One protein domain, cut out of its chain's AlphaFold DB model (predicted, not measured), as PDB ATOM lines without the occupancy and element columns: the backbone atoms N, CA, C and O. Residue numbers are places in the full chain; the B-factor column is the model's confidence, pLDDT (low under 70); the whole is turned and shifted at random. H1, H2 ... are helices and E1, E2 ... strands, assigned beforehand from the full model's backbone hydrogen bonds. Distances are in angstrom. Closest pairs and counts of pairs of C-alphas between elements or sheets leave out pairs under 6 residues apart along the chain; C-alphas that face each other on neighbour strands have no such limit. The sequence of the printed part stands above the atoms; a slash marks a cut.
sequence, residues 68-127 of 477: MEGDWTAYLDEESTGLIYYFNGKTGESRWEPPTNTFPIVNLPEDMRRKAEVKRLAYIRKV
ATOM      1  N   MET A  68     162.945 147.073 187.539       88.50
ATOM      2  CA  MET A  68     163.317 148.062 186.521       88.50
ATOM      3  C   MET A  68     162.681 147.707 185.174       88.50
ATOM      4  O   MET A  68     162.668 146.537 184.797       88.50
ATOM      5  N   GLU A  69     162.225 148.712 184.428       86.62
ATOM      6  CA  GLU A  69     161.823 148.582 183.022       86.62
ATOM      7  C   GLU A  69     162.217 149.851 182.252       86.62
ATOM      8  O   GLU A  69     161.792 150.959 182.584       86.62
ATOM      9  N   GLY A  70     163.052 149.700 181.219       89.75
ATOM     10  CA  GLY A  70     163.578 150.832 180.453       89.75
ATOM     11  C   GLY A  70     164.314 151.837 181.345       89.75
ATOM     12  O   GLY A  70     165.337 151.509 181.942       89.75
ATOM     13  N   ASP A  71     163.782 153.058 181.423       90.25
ATOM     14  CA  ASP A  71     164.336 154.158 182.226       90.25
ATOM     15  C   ASP A  71     163.716 154.274 183.630       90.25
ATOM     16  O   ASP A  71     164.124 155.132 184.416       90.25
ATOM     17  N   TRP A  72     162.733 153.429 183.950       90.00
ATOM     18  CA  TRP A  72     161.998 153.449 185.210       90.00
ATOM     19  C   TRP A  72     162.512 152.404 186.197       90.00
ATOM     20  O   TRP A  72     162.790 151.260 185.837       90.00
ATOM     21  N   THR A  73     162.591 152.792 187.468       90.31
ATOM     22  CA  THR A  73     163.054 151.952 188.579       90.31
ATOM     23  C   THR A  73     162.097 152.054 189.760       90.31
ATOM     24  O   THR A  73     161.729 153.159 190.152       90.31
ATOM     25  N   ALA A  74     161.708 150.915 190.332       88.94
ATOM     26  CA  ALA A  74     160.881 150.845 191.532       88.94
ATOM     27  C   ALA A  74     161.737 150.776 192.805       88.94
ATOM     28  O   ALA A  74     162.700 150.005 192.875       88.94
ATOM     29  N   TYR A  75     161.336 151.531 193.823       89.06
ATOM     30  CA  TYR A  75     161.977 151.626 195.133       89.06
ATOM     31  C   TYR A  75     160.919 151.579 196.244       89.06
ATOM     32  O   TYR A  75     159.774 151.956 196.016       89.06
ATOM     33  N   LEU A  76     161.300 151.144 197.448       85.88
ATOM     34  CA  LEU A  76     160.472 151.231 198.654       85.88
ATOM     35  C   LEU A  76     160.932 152.428 199.491       85.88
ATOM     36  O   LEU A  76     162.114 152.543 199.809       85.88
ATOM     37  N   ASP A  77     159.996 153.286 199.889       82.25
ATOM     38  CA  ASP A  77     160.228 154.277 200.938       82.25
ATOM     39  C   ASP A  77     160.110 153.609 202.320       82.25
ATOM     40  O   ASP A  77     159.049 153.582 202.946       82.25
ATOM     41  N   GLU A  78     161.222 153.038 202.790       79.69
ATOM     42  CA  GLU A  78     161.328 152.423 204.122       79.69
ATOM     43  C   GLU A  78     161.247 153.450 205.272       79.69
ATOM     44  O   GLU A  78     160.950 153.087 206.416       79.69
ATOM     45  N   GLU A  79     161.505 154.733 204.998       75.38
ATOM     46  CA  GLU A  79     161.663 155.754 206.032       75.38
ATOM     47  C   GLU A  79     160.350 156.462 206.384       75.38
ATOM     48  O   GLU A  79     160.071 156.624 207.577       75.38
ATOM     49  N   SER A  80     159.531 156.860 205.403       72.69
ATOM     50  CA  SER A  80     158.410 157.785 205.641       72.69
ATOM     51  C   SER A  80     157.009 157.194 205.417       72.69
ATOM     52  O   SER A  80     156.165 157.324 206.305       72.69
ATOM     53  N   THR A  81     156.761 156.508 204.297       78.00
ATOM     54  CA  THR A  81     155.416 156.054 203.886       78.00
ATOM     55  C   THR A  81     155.221 154.539 203.866       78.00
ATOM     56  O   THR A  81     154.084 154.087 203.962       78.00
ATOM     57  N   GLY A  82     156.279 153.735 203.714       81.12
ATOM     58  CA  GLY A  82     156.148 152.297 203.446       81.12
ATOM     59  C   GLY A  82     155.585 151.966 202.055       81.12
ATOM     60  O   GLY A  82     155.200 150.822 201.813       81.12
ATOM     61  N   LEU A  83     155.501 152.945 201.147       81.38
ATOM     62  CA  LEU A  83     154.974 152.774 199.793       81.38
ATOM     63  C   LEU A  83     156.089 152.492 198.780       81.38
ATOM     64  O   LEU A  83     157.232 152.930 198.931       81.38
ATOM     65  N   ILE A  84     155.729 151.785 197.709       85.38
ATOM     66  CA  ILE A  84     156.578 151.642 196.525       85.38
ATOM     67  C   ILE A  84     156.368 152.871 195.636       85.38
ATOM     68  O   ILE A  84     155.229 153.263 195.384       85.38
ATOM     69  N   TYR A  85     157.459 153.457 195.147       86.06
ATOM     70  CA  TYR A  85     157.440 154.523 194.149       86.06
ATOM     71  C   TYR A  85     158.312 154.160 192.946       86.06
ATOM     72  O   TYR A  85     159.289 153.417 193.055       86.06
ATOM     73  N   TYR A  86     157.955 154.710 191.792       88.81
ATOM     74  CA  TYR A  86     158.632 154.516 190.519       88.81
ATOM     75  C   TYR A  86     159.316 155.826 190.137       88.81
ATOM     76  O   TYR A  86     158.673 156.874 190.088       88.81
ATOM     77  N   PHE A  87     160.619 155.772 189.874       87.88
ATOM     78  CA  PHE A  87     161.447 156.922 189.518       87.88
ATOM     79  C   PHE A  87     162.084 156.727 188.141       87.88
ATOM     80  O   PHE A  87     162.585 155.643 187.832       87.88
ATOM     81  N   ASN A  88     162.077 157.775 187.318       89.12
ATOM     82  CA  ASN A  88     162.680 157.769 185.993       89.12
ATOM     83  C   ASN A  88     164.102 158.345 186.036       89.12
ATOM     84  O   ASN A  88     164.299 159.545 186.242       89.12
ATOM     85  N   GLY A  89     165.096 157.501 185.762       84.62
ATOM     86  CA  GLY A  89     166.513 157.867 185.831       84.62
ATOM     87  C   GLY A  89     166.988 158.874 184.775       84.62
ATOM     88  O   GLY A  89     168.106 159.373 184.896       84.62
ATOM     89  N   LYS A  90     166.177 159.184 183.751       83.31
ATOM     90  CA  LYS A  90     166.490 160.189 182.716       83.31
ATOM     91  C   LYS A  90     165.721 161.499 182.875       83.31
ATOM     92  O   LYS A  90     166.294 162.551 182.609       83.31
ATOM     93  N   THR A  91     164.442 161.456 183.256       85.56
ATOM     94  CA  THR A  91     163.604 162.664 183.394       85.56
ATOM     95  C   THR A  91     163.604 163.241 184.808       85.56
ATOM     96  O   THR A  91     163.258 164.407 184.976       85.56
ATOM     97  N   GLY A  92     163.994 162.455 185.820       86.06
ATOM     98  CA  GLY A  92     163.906 162.843 187.230       86.06
ATOM     99  C   GLY A  92     162.483 162.805 187.801       86.06
ATOM    100  O   GLY A  92     162.249 163.315 188.893       86.06
ATOM    101  N   GLU A  93     161.528 162.231 187.065       77.56
ATOM    102  CA  GLU A  93     160.124 162.123 187.463       77.56
ATOM    103  C   GLU A  93     159.910 160.993 188.487       77.56
ATOM    104  O   GLU A  93     160.458 159.901 188.327       77.56
ATOM    105  N   SER A  94     159.062 161.230 189.493       85.06
ATOM    106  CA  SER A  94     158.595 160.225 190.461       85.06
ATOM    107  C   SER A  94     157.077 160.057 190.375       85.06
ATOM    108  O   SER A  94     156.356 161.052 190.307       85.06
ATOM    109  N   ARG A  95     156.581 158.818 190.452       85.06
ATOM    110  CA  ARG A  95     155.146 158.487 190.513       85.06
ATOM    111  C   ARG A  95     154.872 157.286 191.426       85.06
ATOM    112  O   ARG A  95     155.767 156.489 191.691       85.06
ATOM    113  N   TRP A  96     153.631 157.153 191.891       81.81
ATOM    114  CA  TRP A  96     153.198 156.083 192.809       81.81
ATOM    115  C   TRP A  96     152.574 154.868 192.103       81.81
ATOM    116  O   TRP A  96     152.389 153.824 192.721       81.81
ATOM    117  N   GLU A  97     152.275 154.990 190.811       79.62
ATOM    118  CA  GLU A  97     151.688 153.933 189.980       79.62
ATOM    119  C   GLU A  97     152.727 153.367 188.997       79.62
ATOM    120  O   GLU A  97     153.611 154.120 188.558       79.62
ATOM    121  N   PRO A  98     152.627 152.080 188.602       84.31
ATOM    122  CA  PRO A  98     153.480 151.504 187.570       84.31
ATOM    123  C   PRO A  98     153.457 152.357 186.289       84.31
ATOM    124  O   PRO A  98     152.385 152.727 185.812       84.31
ATOM    125  N   PRO A  99     154.617 152.677 185.690       81.56
ATOM    126  CA  PRO A  99     154.681 153.563 184.527       81.56
ATOM    127  C   PRO A  99     154.158 152.922 183.232       81.56
ATOM    128  O   PRO A  99     153.938 153.626 182.245       81.56
ATOM    129  N   THR A 100     153.992 151.601 183.241       78.56
ATOM    130  CA  THR A 100     153.740 150.723 182.099       78.56
ATOM    131  C   THR A 100     153.001 149.474 182.580       78.56
ATOM    132  O   THR A 100     153.332 148.909 183.621       78.56
ATOM    133  N   ASN A 101     152.044 148.976 181.789       79.25
ATOM    134  CA  ASN A 101     151.303 147.741 182.105       79.25
ATOM    135  C   ASN A 101     152.174 146.466 182.022       79.25
ATOM    136  O   ASN A 101     151.713 145.378 182.356       79.25
ATOM    137  N   THR A 102     153.413 146.597 181.542       81.50
ATOM    138  CA  THR A 102     154.441 145.551 181.453       81.50
ATOM    139  C   THR A 102     155.466 145.606 182.589       81.50
ATOM    140  O   THR A 102     156.337 144.737 182.650       81.50
ATOM    141  N   PHE A 103     155.368 146.583 183.502       85.12
ATOM    142  CA  PHE A 103     156.371 146.777 184.546       85.12
ATOM    143  C   PHE A 103     156.441 145.559 185.490       85.12
ATOM    144  O   PHE A 103     155.395 145.096 185.954       85.12
ATOM    145  N   PRO A 104     157.639 145.030 185.821       82.56
ATOM    146  CA  PRO A 104     157.749 143.824 186.638       82.56
ATOM    147  C   PRO A 104     157.107 143.975 188.024       82.56
ATOM    148  O   PRO A 104     157.356 144.949 188.738       82.56
ATOM    149  N   ILE A 105     156.312 142.976 188.421       77.06
ATOM    150  CA  ILE A 105     155.622 142.947 189.716       77.06
ATOM    151  C   ILE A 105     156.653 142.953 190.854       77.06
ATOM    152  O   ILE A 105     157.531 142.090 190.934       77.06
ATOM    153  N   VAL A 106     156.537 143.940 191.743       84.00
ATOM    154  CA  VAL A 106     157.461 144.160 192.862       84.00
ATOM    155  C   VAL A 106     157.090 143.259 194.040       84.00
ATOM    156  O   VAL A 106     156.228 143.591 194.851       84.00
ATOM    157  N   ASN A 107     157.777 142.123 194.158       79.56
ATOM    158  CA  ASN A 107     157.624 141.204 195.285       79.56
ATOM    159  C   ASN A 107     158.619 141.547 196.406       79.56
ATOM    160  O   ASN A 107     159.817 141.287 196.289       79.56
ATOM    161  N   LEU A 108     158.121 142.118 197.507       81.81
ATOM    162  CA  LEU A 108     158.920 142.395 198.705       81.81
ATOM    163  C   LEU A 108     159.136 141.115 199.540       81.81
ATOM    164  O   LEU A 108     158.160 140.432 199.849       81.81
ATOM    165  N   PRO A 109     160.373 140.817 199.987       84.62
ATOM    166  CA  PRO A 109     160.624 139.817 201.024       84.62
ATOM    167  C   PRO A 109     159.824 140.092 202.302       84.62
ATOM    168  O   PRO A 109     159.647 141.244 202.699       84.62
ATOM    169  N   GLU A 110     159.366 139.030 202.964       74.19
ATOM    170  CA  GLU A 110     158.357 139.101 204.032       74.19
ATOM    171  C   GLU A 110     158.777 139.978 205.235       74.19
ATOM    172  O   GLU A 110     157.947 140.657 205.843       74.19
ATOM    173  N   ASP A 111     160.076 140.052 205.549       79.44
ATOM    174  CA  ASP A 111     160.584 140.911 206.625       79.44
ATOM    175  C   ASP A 111     160.528 142.410 206.272       79.44
ATOM    176  O   ASP A 111     160.251 143.229 207.150       79.44
ATOM    177  N   MET A 112     160.756 142.767 205.001       79.38
ATOM    178  CA  MET A 112     160.573 144.123 204.471       79.38
ATOM    179  C   MET A 112     159.093 144.449 204.308       79.38
ATOM    180  O   MET A 112     158.664 145.510 204.750       79.38
ATOM    181  N   ARG A 113     158.293 143.519 203.771       79.94
ATOM    182  CA  ARG A 113     156.836 143.653 203.628       79.94
ATOM    183  C   ARG A 113     156.172 144.018 204.957       79.94
ATOM    184  O   ARG A 113     155.419 144.984 205.023       79.94
ATOM    185  N   ARG A 114     156.518 143.315 206.043       77.56
ATOM    186  CA  ARG A 114     155.984 143.595 207.386       77.56
ATOM    187  C   ARG A 114     156.415 144.964 207.938       77.56
ATOM    188  O   ARG A 114     155.624 145.612 208.616       77.56
ATOM    189  N   LYS A 115     157.644 145.422 207.661       81.56
ATOM    190  CA  LYS A 115     158.114 146.772 208.050       81.56
ATOM    191  C   LYS A 115     157.384 147.862 207.260       81.56
ATOM    192  O   LYS A 115     156.931 148.841 207.851       81.56
ATOM    193  N   ALA A 116     157.253 147.663 205.948       78.56
ATOM    194  CA  ALA A 116     156.550 148.554 205.034       78.56
ATOM    195  C   ALA A 116     155.081 148.719 205.439       78.56
ATOM    196  O   ALA A 116     154.619 149.844 205.574       78.56
ATOM    197  N   GLU A 117     154.371 147.629 205.741       73.69
ATOM    198  CA  GLU A 117     152.955 147.700 206.118       73.69
ATOM    199  C   GLU A 117     152.738 148.438 207.455       73.69
ATOM    200  O   GLU A 117     151.847 149.278 207.560       73.69
ATOM    201  N   VAL A 118     153.611 148.246 208.454       79.94
ATOM    202  CA  VAL A 118     153.564 149.028 209.711       79.94
ATOM    203  C   VAL A 118     153.785 150.528 209.458       79.94
ATOM    204  O   VAL A 118     153.088 151.359 210.044       79.94
ATOM    205  N   LYS A 119     154.716 150.894 208.563       80.12
ATOM    206  CA  LYS A 119     154.926 152.289 208.129       80.12
ATOM    207  C   LYS A 119     153.713 152.842 207.377       80.12
ATOM    208  O   LYS A 119     153.283 153.958 207.658       80.12
ATOM    209  N   ARG A 120     153.128 152.042 206.486       78.12
ATOM    210  CA  ARG A 120     151.970 152.381 205.655       78.12
ATOM    211  C   ARG A 120     150.725 152.665 206.481       78.12
ATOM    212  O   ARG A 120     150.079 153.686 206.270       78.12
ATOM    213  N   LEU A 121     150.430 151.824 207.471       71.81
ATOM    214  CA  LEU A 121     149.319 152.030 208.403       71.81
ATOM    215  C   LEU A 121     149.508 153.299 209.252       71.81
ATOM    216  O   LEU A 121     148.544 154.028 209.488       71.81
ATOM    217  N   ALA A 122     150.743 153.607 209.666       76.75
ATOM    218  CA  ALA A 122     151.055 154.854 210.368       76.75
ATOM    219  C   ALA A 122     150.923 156.094 209.460       76.75
ATOM    220  O   ALA A 122     150.405 157.120 209.897       76.75
ATOM    221  N   TYR A 123     151.343 155.997 208.195       71.25
ATOM    222  CA  TYR A 123     151.187 157.061 207.201       71.25
ATOM    223  C   TYR A 123     149.711 157.327 206.870       71.25
ATOM    224  O   TYR A 123     149.274 158.472 206.952       71.25
ATOM    225  N   ILE A 124     148.927 156.280 206.581       69.56
ATOM    226  CA  ILE A 124     147.484 156.384 206.302       69.56
ATOM    227  C   ILE A 124     146.754 157.037 207.478       69.56
ATOM    228  O   ILE A 124     145.997 157.983 207.267       69.56
ATOM    229  N   ARG A 125     147.031 156.603 208.718       72.88
ATOM    230  CA  ARG A 125     146.452 157.224 209.916       72.88
ATOM    231  C   ARG A 125     146.787 158.716 209.995       72.88
ATOM    232  O   ARG A 125     145.889 159.520 210.210       72.88
ATOM    233  N   LYS A 126     148.051 159.091 209.778       76.50
ATOM    234  CA  LYS A 126     148.488 160.494 209.822       76.50
ATOM    235  C   LYS A 126     147.810 161.356 208.747       76.50
ATOM    236  O   LYS A 126     147.494 162.512 209.018       76.50
ATOM    237  N   VAL A 127     147.584 160.812 207.548       69.62
ATOM    238  CA  VAL A 127     146.818 161.496 206.491       69.62
ATOM    239  C   VAL A 127     145.377 161.718 206.954       69.62
ATOM    240  O   VAL A 127     144.940 162.864 206.992       69.62
TER     241      VAL A 127
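This is residues 68 to 127 of the 477 residues of the protein "Protein phosphatase" of Amphora coffeiformis (UniProt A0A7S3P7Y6). A small two-stranded hairpin, E1 and E2, has one long helix, H1, set across its loop end, and a long stretch without named elements, residues 89 to 109, loops beside the hairpin before it runs back to the start of H1. The printed part has 60 residues, with two named strands and then one named helix, in the order E1, E2, H1. The sheet's order is E1 - E2, antiparallel. The class is mixed, helices and strands, with under half of the residues in named elements. The whole is only just compact, close to loose, with a radius of gyration of the C-alphas of 12.4 A and spans of 32 by 24 by 18 A.

Find C-alpha 72 at (161.998, 153.449, 185.210); from there E1, residues 72 to 76, runs 13.7 A. E2, residues 84 to 88, is 13.6 A long. Look for H1, residues 110 to 127, from C-alpha 110 at (158.357, 139.101, 204.032) to C-alpha 127 at (146.818, 161.496, 206.491), 25.3 A.

E1 and E2 form a hairpin, antiparallel at 150 degrees between their directions. Look at N 73 and O 87, 2.9 A apart, and at N 85 and O 75, also 2.9 A, both within hydrogen-bond range. Residues 94 to 95 pair antiparallel with residues 86 to 87 of E2, and residues 68 to 69 with residues 72 to 73 of E1. The closest C-alphas of E1 and H1, those of Leu 76 and Ala 116, are 8.0 A apart. In H1 every O i to N i+4 pair is within hydrogen-bond range.

The two C-alphas farthest apart, those of Gly 70 and Arg 125, are 34.7 A apart. The printed part has no cut. The link from E1 to E2 is short, with 7 residues, and the link from E2 to H1 is long, with 21. The mean pLDDT of the printed part is 81.4, and you will find residues 124 and 127 under 70.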